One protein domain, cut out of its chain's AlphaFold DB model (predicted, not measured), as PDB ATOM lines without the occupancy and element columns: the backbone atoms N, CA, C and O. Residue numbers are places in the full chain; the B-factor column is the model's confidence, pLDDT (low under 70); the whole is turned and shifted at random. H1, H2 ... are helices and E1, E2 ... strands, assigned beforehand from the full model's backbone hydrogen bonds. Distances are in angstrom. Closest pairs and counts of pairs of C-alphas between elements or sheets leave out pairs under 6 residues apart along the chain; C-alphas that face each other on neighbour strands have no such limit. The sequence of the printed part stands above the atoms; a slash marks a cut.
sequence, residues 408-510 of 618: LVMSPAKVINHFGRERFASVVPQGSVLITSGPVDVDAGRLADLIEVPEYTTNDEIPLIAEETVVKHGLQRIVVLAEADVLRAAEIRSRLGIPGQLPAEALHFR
ATOM      1  N   LEU A 408     240.865 191.368 176.167       80.75
ATOM      2  CA  LEU A 408     240.484 189.963 176.352       80.75
ATOM      3  C   LEU A 408     239.102 189.662 175.757       80.75
ATOM      4  O   LEU A 408     238.119 190.270 176.151       80.75
ATOM      5  N   VAL A 409     239.024 188.670 174.867       82.50
ATOM      6  CA  VAL A 409     237.789 188.043 174.371       82.50
ATOM      7  C   VAL A 409     237.698 186.631 174.954       82.50
ATOM      8  O   VAL A 409     238.580 185.802 174.706       82.50
ATOM      9  N   MET A 410     236.661 186.336 175.745       81.31
ATOM     10  CA  MET A 410     236.591 185.074 176.487       81.31
ATOM     11  C   MET A 410     235.195 184.472 176.672       81.31
ATOM     12  O   MET A 410     234.183 185.119 176.449       81.31
ATOM     13  N   SER A 411     235.137 183.212 177.114       75.50
ATOM     14  CA  SER A 411     233.894 182.571 177.573       75.50
ATOM     15  C   SER A 411     233.460 183.107 178.949       75.50
ATOM     16  O   SER A 411     234.322 183.248 179.814       75.50
ATOM     17  N   PRO A 412     232.147 183.255 179.227       66.50
ATOM     18  CA  PRO A 412     231.629 183.495 180.571       66.50
ATOM     19  C   PRO A 412     232.123 182.442 181.573       66.50
ATOM     20  O   PRO A 412     232.338 181.281 181.201       66.50
ATOM     21  N   ALA A 413     232.250 182.841 182.844       56.28
ATOM     22  CA  ALA A 413     232.974 182.182 183.946       56.28
ATOM     23  C   ALA A 413     232.528 180.760 184.397       56.28
ATOM     24  O   ALA A 413     232.642 180.414 185.571       56.28
ATOM     25  N   LYS A 414     232.030 179.890 183.508       44.19
ATOM     26  CA  LYS A 414     231.488 178.556 183.851       44.19
ATOM     27  C   LYS A 414     232.314 177.349 183.388       44.19
ATOM     28  O   LYS A 414     231.936 176.224 183.702       44.19
ATOM     29  N   VAL A 415     233.433 177.526 182.683       42.66
ATOM     30  CA  VAL A 415     234.265 176.399 182.212       42.66
ATOM     31  C   VAL A 415     235.548 176.333 183.038       42.66
ATOM     32  O   VAL A 415     236.401 177.202 182.928       42.66
ATOM     33  N   ILE A 416     235.680 175.322 183.898       40.62
ATOM     34  CA  ILE A 416     236.816 175.167 184.821       40.62
ATOM     35  C   ILE A 416     237.985 174.486 184.095       40.62
ATOM     36  O   ILE A 416     237.879 173.325 183.721       40.62
ATOM     37  N   ASN A 417     239.124 175.174 183.985       40.28
ATOM     38  CA  ASN A 417     240.448 174.556 183.859       40.28
ATOM     39  C   ASN A 417     241.411 175.275 184.817       40.28
ATOM     40  O   ASN A 417     241.410 176.498 184.904       40.28
ATOM     41  N   HIS A 418     242.181 174.501 185.585       41.91
ATOM     42  CA  HIS A 418     242.984 174.972 186.718       41.91
ATOM     43  C   HIS A 418     244.282 175.674 186.274       41.91
ATOM     44  O   HIS A 418     245.273 175.008 185.988       41.91
ATOM     45  N   PHE A 419     244.314 177.006 186.329       43.28
ATOM     46  CA  PHE A 419     245.548 177.778 186.519       43.28
ATOM     47  C   PHE A 419     245.341 178.788 187.662       43.28
ATOM     48  O   PHE A 419     244.255 179.336 187.825       43.28
ATOM     49  N   GLY A 420     246.356 178.955 188.517       44.44
ATOM     50  CA  GLY A 420     246.276 179.741 189.756       44.44
ATOM     51  C   GLY A 420     246.219 181.264 189.555       44.44
ATOM     52  O   GLY A 420     246.740 181.793 188.574       44.44
ATOM     53  N   ARG A 421     245.628 181.933 190.556       41.81
ATOM     54  CA  ARG A 421     244.995 183.270 190.554       41.81
ATOM     55  C   ARG A 421     245.849 184.503 190.194       41.81
ATOM     56  O   ARG A 421     245.301 185.487 189.737       41.81
ATOM     57  N   GLU A 422     247.175 184.500 190.343       44.25
ATOM     58  CA  GLU A 422     247.934 185.778 190.344       44.25
ATOM     59  C   GLU A 422     248.882 186.002 189.151       44.25
ATOM     60  O   GLU A 422     249.441 187.085 188.979       44.25
ATOM     61  N   ARG A 423     249.111 184.995 188.300       50.97
ATOM     62  CA  ARG A 423     250.257 185.023 187.368       50.97
ATOM     63  C   ARG A 423     249.939 185.487 185.947       50.97
ATOM     64  O   ARG A 423     250.870 185.756 185.199       50.97
ATOM     65  N   PHE A 424     248.667 185.556 185.557       55.22
ATOM     66  CA  PHE A 424     248.292 185.643 184.142       55.22
ATOM     67  C   PHE A 424     248.134 187.088 183.624       55.22
ATOM     68  O   PHE A 424     248.607 187.410 182.533       55.22
ATOM     69  N   ALA A 425     247.592 188.001 184.438       49.59
ATOM     70  CA  ALA A 425     247.468 189.424 184.090       49.59
ATOM     71  C   ALA A 425     248.824 190.132 183.854       49.59
ATOM     72  O   ALA A 425     248.878 191.206 183.260       49.59
ATOM     73  N   SER A 426     249.940 189.546 184.308       54.41
ATOM     74  CA  SER A 426     251.288 190.112 184.163       54.41
ATOM     75  C   SER A 426     252.047 189.662 182.909       54.41
ATOM     76  O   SER A 426     253.090 190.245 182.619       54.41
ATOM     77  N   VAL A 427     251.543 188.671 182.160       61.44
ATOM     78  CA  VAL A 427     252.263 188.045 181.031       61.44
ATOM     79  C   VAL A 427     251.658 188.311 179.653       61.44
ATOM     80  O   VAL A 427     252.324 188.042 178.654       61.44
ATOM     81  N   VAL A 428     250.439 188.854 179.566       71.06
ATOM     82  CA  VAL A 428     249.851 189.249 178.277       71.06
ATOM     83  C   VAL A 428     250.563 190.513 177.776       71.06
ATOM     84  O   VAL A 428     250.528 191.536 178.465       71.06
ATOM     85  N   PRO A 429     251.234 190.474 176.609       71.19
ATOM     86  CA  PRO A 429     251.942 191.637 176.099       71.19
ATOM     87  C   PRO A 429     250.987 192.799 175.832       71.19
ATOM     88  O   PRO A 429     249.870 192.606 175.355       71.19
ATOM     89  N   GLN A 430     251.471 194.012 176.057       78.88
ATOM     90  CA  GLN A 430     250.813 195.229 175.595       78.88
ATOM     91  C   GLN A 430     250.514 195.174 174.082       78.88
ATOM     92  O   GLN A 430     251.216 194.494 173.323       78.88
ATOM     93  N   GLY A 431     249.449 195.844 173.640       81.62
ATOM     94  CA  GLY A 431     249.015 195.910 172.244       81.62
ATOM     95  C   GLY A 431     248.586 194.555 171.671       81.62
ATOM     96  O   GLY A 431     248.828 194.281 170.491       81.62
ATOM     97  N   SER A 432     248.020 193.677 172.508       86.38
ATOM     98  CA  SER A 432     247.541 192.357 172.096       86.38
ATOM     99  C   SER A 432     246.058 192.141 172.377       86.38
ATOM    100  O   SER A 432     245.525 192.665 173.349       86.38
ATOM    101  N   VAL A 433     245.403 191.342 171.535       88.81
ATOM    102  CA  VAL A 433     244.123 190.709 171.869       88.81
ATOM    103  C   VAL A 433     244.390 189.281 172.330       88.81
ATOM    104  O   VAL A 433     245.176 188.554 171.717       88.81
ATOM    105  N   LEU A 434     243.736 188.869 173.406       87.50
ATOM    106  CA  LEU A 434     243.735 187.509 173.912       87.50
ATOM    107  C   LEU A 434     242.379 186.866 173.627       87.50
ATOM    108  O   LEU A 434     241.357 187.409 174.021       87.50
ATOM    109  N   ILE A 435     242.378 185.706 172.974       89.19
ATOM    110  CA  ILE A 435     241.171 184.948 172.621       89.19
ATOM    111  C   ILE A 435     241.239 183.593 173.341       89.19
ATOM    112  O   ILE A 435     242.204 182.841 173.154       89.19
ATOM    113  N   THR A 436     240.279 183.293 174.224       84.31
ATOM    114  CA  THR A 436     240.324 182.058 175.029       84.31
ATOM    115  C   THR A 436     238.976 181.574 175.575       84.31
ATOM    116  O   THR A 436     238.143 182.338 176.044       84.31
ATOM    117  N   SER A 437     238.794 180.252 175.627       76.75
ATOM    118  CA  SER A 437     237.611 179.605 176.212       76.75
ATOM    119  C   SER A 437     237.755 179.199 177.694       76.75
ATOM    120  O   SER A 437     236.936 178.419 178.178       76.75
ATOM    121  N   GLY A 438     238.827 179.605 178.388       64.88
ATOM    122  CA  GLY A 438     239.138 179.192 179.772       64.88
ATOM    123  C   GLY A 438     238.960 180.310 180.809       64.88
ATOM    124  O   GLY A 438     238.909 181.476 180.424       64.88
ATOM    125  N   PRO A 439     238.902 179.986 182.118       56.91
ATOM    126  CA  PRO A 439     238.825 180.997 183.158       56.91
ATOM    127  C   PRO A 439     240.183 181.693 183.228       56.91
ATOM    128  O   PRO A 439     241.210 181.055 183.473       56.91
ATOM    129  N   VAL A 440     240.187 182.995 182.977       58.25
ATOM    130  CA  VAL A 440     241.373 183.827 183.124       58.25
ATOM    131  C   VAL A 440     241.099 184.792 184.259       58.25
ATOM    132  O   VAL A 440     240.186 185.606 184.170       58.25
ATOM    133  N   ASP A 441     241.875 184.673 185.332       58.03
ATOM    134  CA  ASP A 441     241.890 185.681 186.386       58.03
ATOM    135  C   ASP A 441     242.668 186.885 185.843       58.03
ATOM    136  O   ASP A 441     243.897 186.848 185.688       58.03
ATOM    137  N   VAL A 442     241.922 187.897 185.406       60.62
ATOM    138  CA  VAL A 442     242.466 189.141 184.873       60.62
ATOM    139  C   VAL A 442     242.142 190.282 185.814       60.62
ATOM    140  O   VAL A 442     240.999 190.483 186.217       60.62
ATOM    141  N   ASP A 443     243.156 191.087 186.101       63.66
ATOM    142  CA  ASP A 443     242.931 192.428 186.614       63.66
ATOM    143  C   ASP A 443     242.321 193.259 185.478       63.66
ATOM    144  O   ASP A 443     243.031 193.723 184.581       63.66
ATOM    145  N   ALA A 444     240.993 193.405 185.490       63.59
ATOM    146  CA  ALA A 444     240.260 194.177 184.489       63.59
ATOM    147  C   ALA A 444     240.758 195.630 184.394       63.59
ATOM    148  O   ALA A 444     240.665 196.232 183.330       63.59
ATOM    149  N   GLY A 445     241.369 196.169 185.459       60.84
ATOM    150  CA  GLY A 445     241.987 197.496 185.458       60.84
ATOM    151  C   GLY A 445     243.231 197.613 184.572       60.84
ATOM    152  O   GLY A 445     243.700 198.723 184.331       60.84
ATOM    153  N   ARG A 446     243.770 196.491 184.076       65.69
ATOM    154  CA  ARG A 446     244.920 196.434 183.160       65.69
ATOM    155  C   ARG A 446     244.539 196.140 181.714       65.69
ATOM    156  O   ARG A 446     245.427 196.118 180.859       65.69
ATOM    157  N   LEU A 447     243.265 195.869 181.449       69.81
ATOM    158  CA  LEU A 447     242.762 195.614 180.110       69.81
ATOM    159  C   LEU A 447     242.225 196.907 179.500       69.81
ATOM    160  O   LEU A 447     241.620 197.727 180.184       69.81
ATOM    161  N   ALA A 448     242.424 197.071 178.197       74.00
ATOM    162  CA  ALA A 448     241.717 198.092 177.436       74.00
ATOM    163  C   ALA A 448     240.232 197.745 177.258       74.00
ATOM    164  O   ALA A 448     239.403 198.648 177.179       74.00
ATOM    165  N   ASP A 449     239.916 196.452 177.153       78.56
ATOM    166  CA  ASP A 449     238.555 195.950 176.971       78.56
ATOM    167  C   ASP A 449     238.464 194.475 177.424       78.56
ATOM    168  O   ASP A 449     239.461 193.738 177.409       78.56
ATOM    169  N   LEU A 450     237.268 194.050 177.833       80.56
ATOM    170  CA  LEU A 450     236.944 192.679 178.234       80.56
ATOM    171  C   LEU A 450     235.589 192.291 177.640       80.56
ATOM    172  O   LEU A 450     234.553 192.826 178.030       80.56
ATOM    173  N   ILE A 451     235.603 191.323 176.730       84.12
ATOM    174  CA  ILE A 451     234.437 190.890 175.966       84.12
ATOM    175  C   ILE A 451     234.122 189.440 176.321       84.12
ATOM    176  O   ILE A 451     234.858 188.519 175.962       84.12
ATOM    177  N   GLU A 452     233.010 189.227 177.019       84.56
ATOM    178  CA  GLU A 452     232.500 187.891 177.317       84.56
ATOM    179  C   GLU A 452     231.527 187.432 176.227       84.56
ATOM    180  O   GLU A 452     230.524 188.088 175.956       84.56
ATOM    181  N   VAL A 453     231.806 186.281 175.616       81.31
ATOM    182  CA  VAL A 453     231.023 185.730 174.508       81.31
ATOM    183  C   VAL A 453     230.296 184.459 174.963       81.31
ATOM    184  O   VAL A 453     230.947 183.436 175.217       81.31
ATOM    185  N   PRO A 454     228.953 184.478 175.084       80.31
ATOM    186  CA  PRO A 454     228.183 183.303 175.470       80.31
ATOM    187  C   PRO A 454     228.305 182.195 174.422       80.31
ATOM    188  O   PRO A 454     228.607 182.438 173.254       80.31
ATOM    189  N   GLU A 455     228.088 180.954 174.865       81.31
ATOM    190  CA  GLU A 455     228.161 179.767 173.998       81.31
ATOM    191  C   GLU A 455     229.497 179.657 173.240       81.31
ATOM    192  O   GLU A 455     229.572 179.132 172.134       81.31
ATOM    193  N   TYR A 456     230.585 180.116 173.868       82.19
ATOM    194  CA  TYR A 456     231.891 180.342 173.242       82.19
ATOM    195  C   TYR A 456     232.404 179.194 172.351       82.19
ATOM    196  O   TYR A 456     233.054 179.395 171.325       82.19
ATOM    197  N   THR A 457     232.149 177.945 172.749       76.56
ATOM    198  CA  THR A 457     232.624 176.776 171.991       76.56
ATOM    199  C   THR A 457     231.928 176.630 170.632       76.56
ATOM    200  O   THR A 457     232.538 176.099 169.707       76.56
ATOM    201  N   THR A 458     230.683 177.083 170.506       77.44
ATOM    202  CA  THR A 458     229.846 176.952 169.304       77.44
ATOM    203  C   THR A 458     229.549 178.286 168.628       77.44
ATOM    204  O   THR A 458     228.873 178.296 167.607       77.44
ATOM    205  N   ASN A 459     230.042 179.392 169.183       79.88
ATOM    206  CA  ASN A 459     229.808 180.726 168.658       79.88
ATOM    207  C   ASN A 459     230.786 181.047 167.507       79.88
ATOM    208  O   ASN A 459     232.003 181.128 167.709       79.88
ATOM    209  N   ASP A 460     230.237 181.214 166.303       82.81
ATOM    210  CA  ASP A 460     230.981 181.532 165.077       82.81
ATOM    211  C   ASP A 460     231.233 183.044 164.894       82.81
ATOM    212  O   ASP A 460     231.952 183.432 163.977       82.81
ATOM    213  N   GLU A 461     230.721 183.905 165.782       86.19
ATOM    214  CA  GLU A 461     230.970 185.357 165.770       86.19
ATOM    215  C   GLU A 461     232.312 185.735 166.410       86.19
ATOM    216  O   GLU A 461     232.827 186.823 166.172       86.19
ATOM    217  N   ILE A 462     232.923 184.840 167.192       87.81
ATOM    218  CA  ILE A 462     234.185 185.105 167.910       87.81
ATOM    219  C   ILE A 462     235.292 185.670 167.000       87.81
ATOM    220  O   ILE A 462     235.947 186.628 167.414       87.81
ATOM    221  N   PRO A 463     235.535 185.140 165.783       87.25
ATOM    222  CA  PRO A 463     236.527 185.714 164.877       87.25
ATOM    223  C   PRO A 463     236.194 187.148 164.449       87.25
ATOM    224  O   PRO A 463     237.111 187.954 164.333       87.25
ATOM    225  N   LEU A 464     234.910 187.477 164.259       86.50
ATOM    226  CA  LEU A 464     234.461 188.825 163.893       86.50
ATOM    227  C   LEU A 464     234.670 189.795 165.056       86.50
ATOM    228  O   LEU A 464     235.331 190.812 164.884       86.50
ATOM    229  N   ILE A 465     234.218 189.418 166.256       87.06
ATOM    230  CA  ILE A 465     234.399 190.201 167.487       87.06
ATOM    231  C   ILE A 465     235.886 190.480 167.730       87.06
ATOM    232  O   ILE A 465     236.284 191.608 168.027       87.06
ATOM    233  N   ALA A 466     236.732 189.458 167.594       87.81
ATOM    234  CA  ALA A 466     238.166 189.604 167.786       87.81
ATOM    235  C   ALA A 466     238.824 190.467 166.695       87.81
ATOM    236  O   ALA A 466     239.692 191.275 167.016       87.81
ATOM    237  N   GLU A 467     238.423 190.337 165.426       87.25
ATOM    238  CA  GLU A 467     238.917 191.177 164.326       87.25
ATOM    239  C   GLU A 467     238.519 192.647 164.513       87.25
ATOM    240  O   GLU A 467     239.377 193.527 164.453       87.25
ATOM    241  N   GLU A 468     237.246 192.912 164.813       83.62
ATOM    242  CA  GLU A 468     236.728 194.250 165.114       83.62
ATOM    243  C   GLU A 468     237.479 194.880 166.284       83.62
ATOM    244  O   GLU A 468     237.888 196.034 166.211       83.62
ATOM    245  N   THR A 469     237.741 194.100 167.332       82.25
ATOM    246  CA  THR A 469     238.527 194.529 168.490       82.25
ATOM    247  C   THR A 469     239.954 194.905 168.100       82.25
ATOM    248  O   THR A 469     240.465 195.945 168.518       82.25
ATOM    249  N   VAL A 470     240.613 194.079 167.288       80.31
ATOM    250  CA  VAL A 470     241.972 194.346 166.805       80.31
ATOM    251  C   VAL A 470     242.026 195.647 166.013       80.31
ATOM    252  O   VAL A 470     242.916 196.462 166.257       80.31
ATOM    253  N   VAL A 471     241.065 195.862 165.113       76.06
ATOM    254  CA  VAL A 471     240.964 197.085 164.307       76.06
ATOM    255  C   VAL A 471     240.666 198.296 165.193       76.06
ATOM    256  O   VAL A 471     241.403 199.278 165.144       76.06
ATOM    257  N   LYS A 472     239.641 198.201 166.048       76.56
ATOM    258  CA  LYS A 472     239.193 199.255 166.973       76.56
ATOM    259  C   LYS A 472     240.320 199.750 167.875       76.56
ATOM    260  O   LYS A 472     240.469 200.947 168.078       76.56
ATOM    261  N   HIS A 473     241.117 198.833 168.416       70.12
ATOM    262  CA  HIS A 473     242.158 199.160 169.390       70.12
ATOM    263  C   HIS A 473     243.560 199.314 168.773       70.12
ATOM    264  O   HIS A 473     244.503 199.638 169.494       70.12
ATOM    265  N   GLY A 474     243.712 199.117 167.458       73.75
ATOM    266  CA  GLY A 474     245.000 199.222 166.760       73.75
ATOM    267  C   GLY A 474     246.012 198.136 167.150       73.75
ATOM    268  O   GLY A 474     247.222 198.367 167.098       73.75
ATOM    269  N   LEU A 475     245.535 196.961 167.564       82.56
ATOM    270  CA  LEU A 475     246.358 195.904 168.158       82.56
ATOM    271  C   LEU A 475     247.232 195.215 167.101       82.56
ATOM    272  O   LEU A 475     246.819 194.995 165.966       82.56
ATOM    273  N   GLN A 476     248.447 194.828 167.488       82.81
ATOM    274  CA  GLN A 476     249.453 194.256 166.573       82.81
ATOM    275  C   GLN A 476     249.833 192.816 166.933       82.81
ATOM    276  O   GLN A 476     250.811 192.266 166.422       82.81
ATOM    277  N   ARG A 477     249.109 192.203 167.876       88.00
ATOM    278  CA  ARG A 477     249.397 190.866 168.404       88.00
ATOM    279  C   ARG A 477     248.095 190.145 168.736       88.00
ATOM    280  O   ARG A 477     247.184 190.736 169.302       88.00
ATOM    281  N   ILE A 478     248.051 188.849 168.443       91.19
ATOM    282  CA  ILE A 478     246.946 187.962 168.828       91.19
ATOM    283  C   ILE A 478     247.530 186.817 169.646       91.19
ATOM    284  O   ILE A 478     248.431 186.119 169.168       91.19
ATOM    285  N   VAL A 479     247.021 186.623 170.858       88.50
ATOM    286  CA  VAL A 479     247.397 185.549 171.779       88.50
ATOM    287  C   VAL A 479     246.214 184.596 171.923       88.50
ATOM    288  O   VAL A 479     245.070 185.025 172.043       88.50
ATOM    289  N   VAL A 480     246.486 183.292 171.905       87.38
ATOM    290  CA  VAL A 480     245.481 182.240 172.106       87.38
ATOM    291  C   VAL A 480     245.972 181.257 173.153       87.38
ATOM    292  O   VAL A 480     247.161 180.945 173.196       87.38
ATOM    293  N   LEU A 481     245.059 180.764 173.987       79.50
ATOM    294  CA  LEU A 481     245.363 179.744 175.005       79.50
ATOM    295  C   LEU A 481     244.591 178.451 174.787       79.50
ATOM    296  O   LEU A 481     244.964 177.408 175.319       79.50
ATOM    297  N   ALA A 482     243.499 178.517 174.030       78.38
ATOM    298  CA  ALA A 482     242.701 177.357 173.709       78.38
ATOM    299  C   ALA A 482     243.047 176.863 172.307       78.38
ATOM    300  O   ALA A 482     243.107 177.628 171.345       78.38
ATOM    301  N   GLU A 483     243.201 175.548 172.183       78.00
ATOM    302  CA  GLU A 483     243.483 174.876 170.913       78.00
ATOM    303  C   GLU A 483     242.450 175.239 169.828       78.00
ATOM    304  O   GLU A 483     242.797 175.418 168.666       78.00
ATOM    305  N   ALA A 484     241.179 175.415 170.206       78.00
ATOM    306  CA  ALA A 484     240.109 175.789 169.280       78.00
ATOM    307  C   ALA A 484     240.312 177.171 168.629       78.00
ATOM    308  O   ALA A 484     239.872 177.376 167.501       78.00
ATOM    309  N   ASP A 485     241.014 178.083 169.303       87.50
ATOM    310  CA  ASP A 485     241.183 179.469 168.864       87.50
ATOM    311  C   ASP A 485     242.397 179.658 167.941       87.50
ATOM    312  O   ASP A 485     242.536 180.702 167.309       87.50
ATOM    313  N   VAL A 486     243.255 178.639 167.797       88.94
ATOM    314  CA  VAL A 486     244.463 178.697 166.956       88.94
ATOM    315  C   VAL A 486     244.130 179.045 165.501       88.94
ATOM    316  O   VAL A 486     244.788 179.906 164.918       88.94
ATOM    317  N   LEU A 487     243.089 178.428 164.928       89.12
ATOM    318  CA  LEU A 487     242.650 178.729 163.557       89.12
ATOM    319  C   LEU A 487     241.992 180.106 163.455       89.12
ATOM    320  O   LEU A 487     242.336 180.859 162.551       89.12
ATOM    321  N   ARG A 488     241.142 180.469 164.425       90.50
ATOM    322  CA  ARG A 488     240.494 181.789 164.486       90.50
ATOM    323  C   ARG A 488     241.540 182.907 164.472       90.50
ATOM    324  O   ARG A 488     241.472 183.829 163.669       90.50
ATOM    325  N   ALA A 489     242.578 182.782 165.299       92.38
ATOM    326  CA  ALA A 489     243.682 183.733 165.325       92.38
ATOM    327  C   ALA A 489     244.496 183.743 164.024       92.38
ATOM    328  O   ALA A 489     244.923 184.807 163.584       92.38
ATOM    329  N   ALA A 490     244.731 182.584 163.405       92.38
ATOM    330  CA  ALA A 490     245.464 182.497 162.145       92.38
ATOM    331  C   ALA A 490     244.717 183.176 160.980       92.38
ATOM    332  O   ALA A 490     245.344 183.846 160.158       92.38
ATOM    333  N   GLU A 491     243.390 183.055 160.931       92.69
ATOM    334  CA  GLU A 491     242.540 183.732 159.944       92.69
ATOM    335  C   GLU A 491     242.614 185.255 160.086       92.69
ATOM    336  O   GLU A 491     242.895 185.948 159.106       92.69
ATOM    337  N   ILE A 492     242.466 185.773 161.310       92.94
ATOM    338  CA  ILE A 492     242.567 187.215 161.589       92.94
ATOM    339  C   ILE A 492     243.967 187.731 161.230       92.94
ATOM    340  O   ILE A 492     244.098 188.755 160.559       92.94
ATOM    341  N   ARG A 493     245.030 186.997 161.604       92.81
ATOM    342  CA  ARG A 493     246.414 187.341 161.231       92.81
ATOM    343  C   ARG A 493     246.586 187.469 159.724       92.81
ATOM    344  O   ARG A 493     247.157 188.452 159.261       92.81
ATOM    345  N   SER A 494     246.066 186.503 158.968       91.94
ATOM    346  CA  SER A 494     246.154 186.503 157.508       91.94
ATOM    347  C   SER A 494     245.396 187.669 156.873       91.94
ATOM    348  O   SER A 494     245.866 188.206 155.873       91.94
ATOM    349  N   ARG A 495     244.235 188.048 157.419       89.19
ATOM    350  CA  ARG A 495     243.407 189.146 156.894       89.19
ATOM    351  C   ARG A 495     243.995 190.521 157.194       89.19
ATOM    352  O   ARG A 495     243.989 191.384 156.323       89.19
ATOM    353  N   LEU A 496     244.505 190.712 158.410       84.56
ATOM    354  CA  LEU A 496     244.982 192.009 158.898       84.56
ATOM    355  C   LEU A 496     246.500 192.208 158.760       84.56
ATOM    356  O   LEU A 496     247.013 193.267 159.109       84.56
ATOM    357  N   GLY A 497     247.236 191.207 158.272       83.38
ATOM    358  CA  GLY A 497     248.693 191.280 158.135       83.38
ATOM    359  C   GLY A 497     249.445 191.250 159.472       83.38
ATOM    360  O   GLY A 497     250.560 191.762 159.558       83.38
ATOM    361  N   ILE A 498     248.858 190.656 160.515       88.06
ATOM    362  CA  ILE A 498     249.488 190.554 161.839       88.06
ATOM    363  C   ILE A 498     250.478 189.379 161.860       88.06
ATOM    364  O   ILE A 498     250.104 188.264 161.484       88.06
ATOM    365  N   PRO A 499     251.719 189.566 162.351       83.56
ATOM    366  CA  PRO A 499     252.701 188.488 162.437       83.56
ATOM    367  C   PRO A 499     252.240 187.293 163.291       83.56
ATOM    368  O   PRO A 499     251.668 187.452 164.372       83.56
ATOM    369  N   GLY A 500     252.553 186.077 162.837       87.31
ATOM    370  CA  GLY A 500     252.329 184.828 163.569       87.31
ATOM    371  C   GLY A 500     251.927 183.674 162.651       87.31
ATOM    372  O   GLY A 500     252.064 183.771 161.437       87.31
ATOM    373  N   GLN A 501     251.437 182.587 163.251       88.88
ATOM    374  CA  GLN A 501     251.047 181.375 162.528       88.88
ATOM    375  C   GLN A 501     249.887 181.646 161.558       88.88
ATOM    376  O   GLN A 501     248.855 182.183 161.977       88.88
ATOM    377  N   LEU A 502     250.059 181.251 160.294       89.75
ATOM    378  CA  LEU A 502     249.074 181.400 159.216       89.75
ATOM    379  C   LEU A 502     248.131 180.184 159.122       89.75
ATOM    380  O   LEU A 502     248.469 179.113 159.630       89.75
ATOM    381  N   PRO A 503     246.961 180.292 158.456       91.19
ATOM    382  CA  PRO A 503     245.951 179.227 158.452       91.19
ATOM    383  C   PRO A 503     246.475 177.856 158.004       91.19
ATOM    384  O   PRO A 503     246.218 176.855 158.668       91.19
ATOM    385  N   ALA A 504     247.278 177.801 156.936       87.62
ATOM    386  CA  ALA A 504     247.869 176.552 156.448       87.62
ATOM    387  C   ALA A 504     248.793 175.886 157.486       87.62
ATOM    388  O   ALA A 504     248.806 174.665 157.623       87.62
ATOM    389  N   GLU A 505     249.529 176.686 158.256       89.00
ATOM    390  CA  GLU A 505     250.430 176.212 159.308       89.00
ATOM    391  C   GLU A 505     249.647 175.779 160.554       89.00
ATOM    392  O   GLU A 505     249.956 174.753 161.157       89.00
ATOM    393  N   ALA A 506     248.616 176.542 160.929       90.38
ATOM    394  CA  ALA A 506     247.721 176.257 162.051       90.38
ATOM    395  C   ALA A 506     246.925 174.958 161.849       90.38
ATOM    396  O   ALA A 506     246.708 174.208 162.805       90.38
ATOM    397  N   LEU A 507     246.539 174.646 160.607       88.81
ATOM    398  CA  LEU A 507     245.830 173.412 160.263       88.81
ATOM    399  C   LEU A 507     246.620 172.152 160.640       88.81
ATOM    400  O   LEU A 507     246.017 171.192 161.117       88.81
ATOM    401  N   HIS A 508     247.953 172.162 160.542       88.69
ATOM    402  CA  HIS A 508     248.782 171.028 160.973       88.69
ATOM    403  C   HIS A 508     248.713 170.745 162.481       88.69
ATOM    404  O   HIS A 508     249.062 169.646 162.897       88.69
ATOM    405  N   PHE A 509     248.253 171.695 163.300       86.69
ATOM    406  CA  PHE A 509     248.057 171.505 164.742       86.69
ATOM    407  C   PHE A 509     246.609 171.158 165.104       86.69
ATOM    408  O   PHE A 509     246.346 170.721 166.222       86.69
ATOM    409  N   ARG A 510     245.662 171.336 164.174       85.75
ATOM    410  CA  ARG A 510     244.224 171.119 164.406       85.75
ATOM    411  C   ARG A 510     243.662 169.898 163.698       85.75
ATOM    412  O   ARG A 510     242.720 169.298 164.209       85.75
TER     413      ARG A 510
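This is residues 408 to 510 of the 618 residues of an uncharacterized protein of Mycobacterium sp. ACS1612 (UniProt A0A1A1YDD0). A small parallel sheet has H1 and H2 over one face, and the long loops 411 to 431 and 437 to 448 lie on the side away from these helices; H3 folds back on H2, farther from the sheet. The 103 printed residues hold E1, E2, E3, H1, E4, H2 and H3 along the chain, with sheet order E3, E1, E2, E4. The class is mixed, helices and strands, with 48 residues, under half, in named elements. The whole is compact, with a radius of gyration of the C-alphas of 13.0 A and spans of 34 by 26 by 22 A.

The strands are E3, residues 449 to 452, E1, 408 to 410, from C-alpha 408 at (240.484, 189.963, 176.352), E2, 432 to 436, 12.9 A long, and E4, 477 to 480. The helices are H1, 462 to 473, 16.2 A, H2, 485 to 496, 16.5 A, and H3, 503 to 510, 10.2 A, ending at C-alpha 510 at (244.224, 171.119, 164.406).

Across the parallel neighbour strands E3 and E1, N 451 and O 408 are within hydrogen-bond range at 2.8 A, as are N 409 and O 434 across the parallel neighbours E1 and E2 at 2.8 A, and N 479 and O 433 across the parallel neighbours E2 and E4 at 2.8 A. H1 and H2 are on the same face, at heights over the sheet of 8.3 A and 9.0 A. E3, H1 and E4 form a split strand-helix-strand unit, with E1 and E2 between its strands and a right-handed crossover. H1 touches H2, C-alphas 463 and 488 being closest at 5.6 A. H2 and H3 form a helical hairpin, closest at C-alphas 490 and 503, 5.0 A. Each O i to N i+4 pair is within range in H1 and H2, and 2 of 4 in H3.

The C-alphas of Gly 445 and His 508 are farthest apart, 36.7 A. The printed part has no cut. The links E1 to E2 and E2 to E3 are long. Residues 412 to 427 and 438 to 447 have pLDDT under 70.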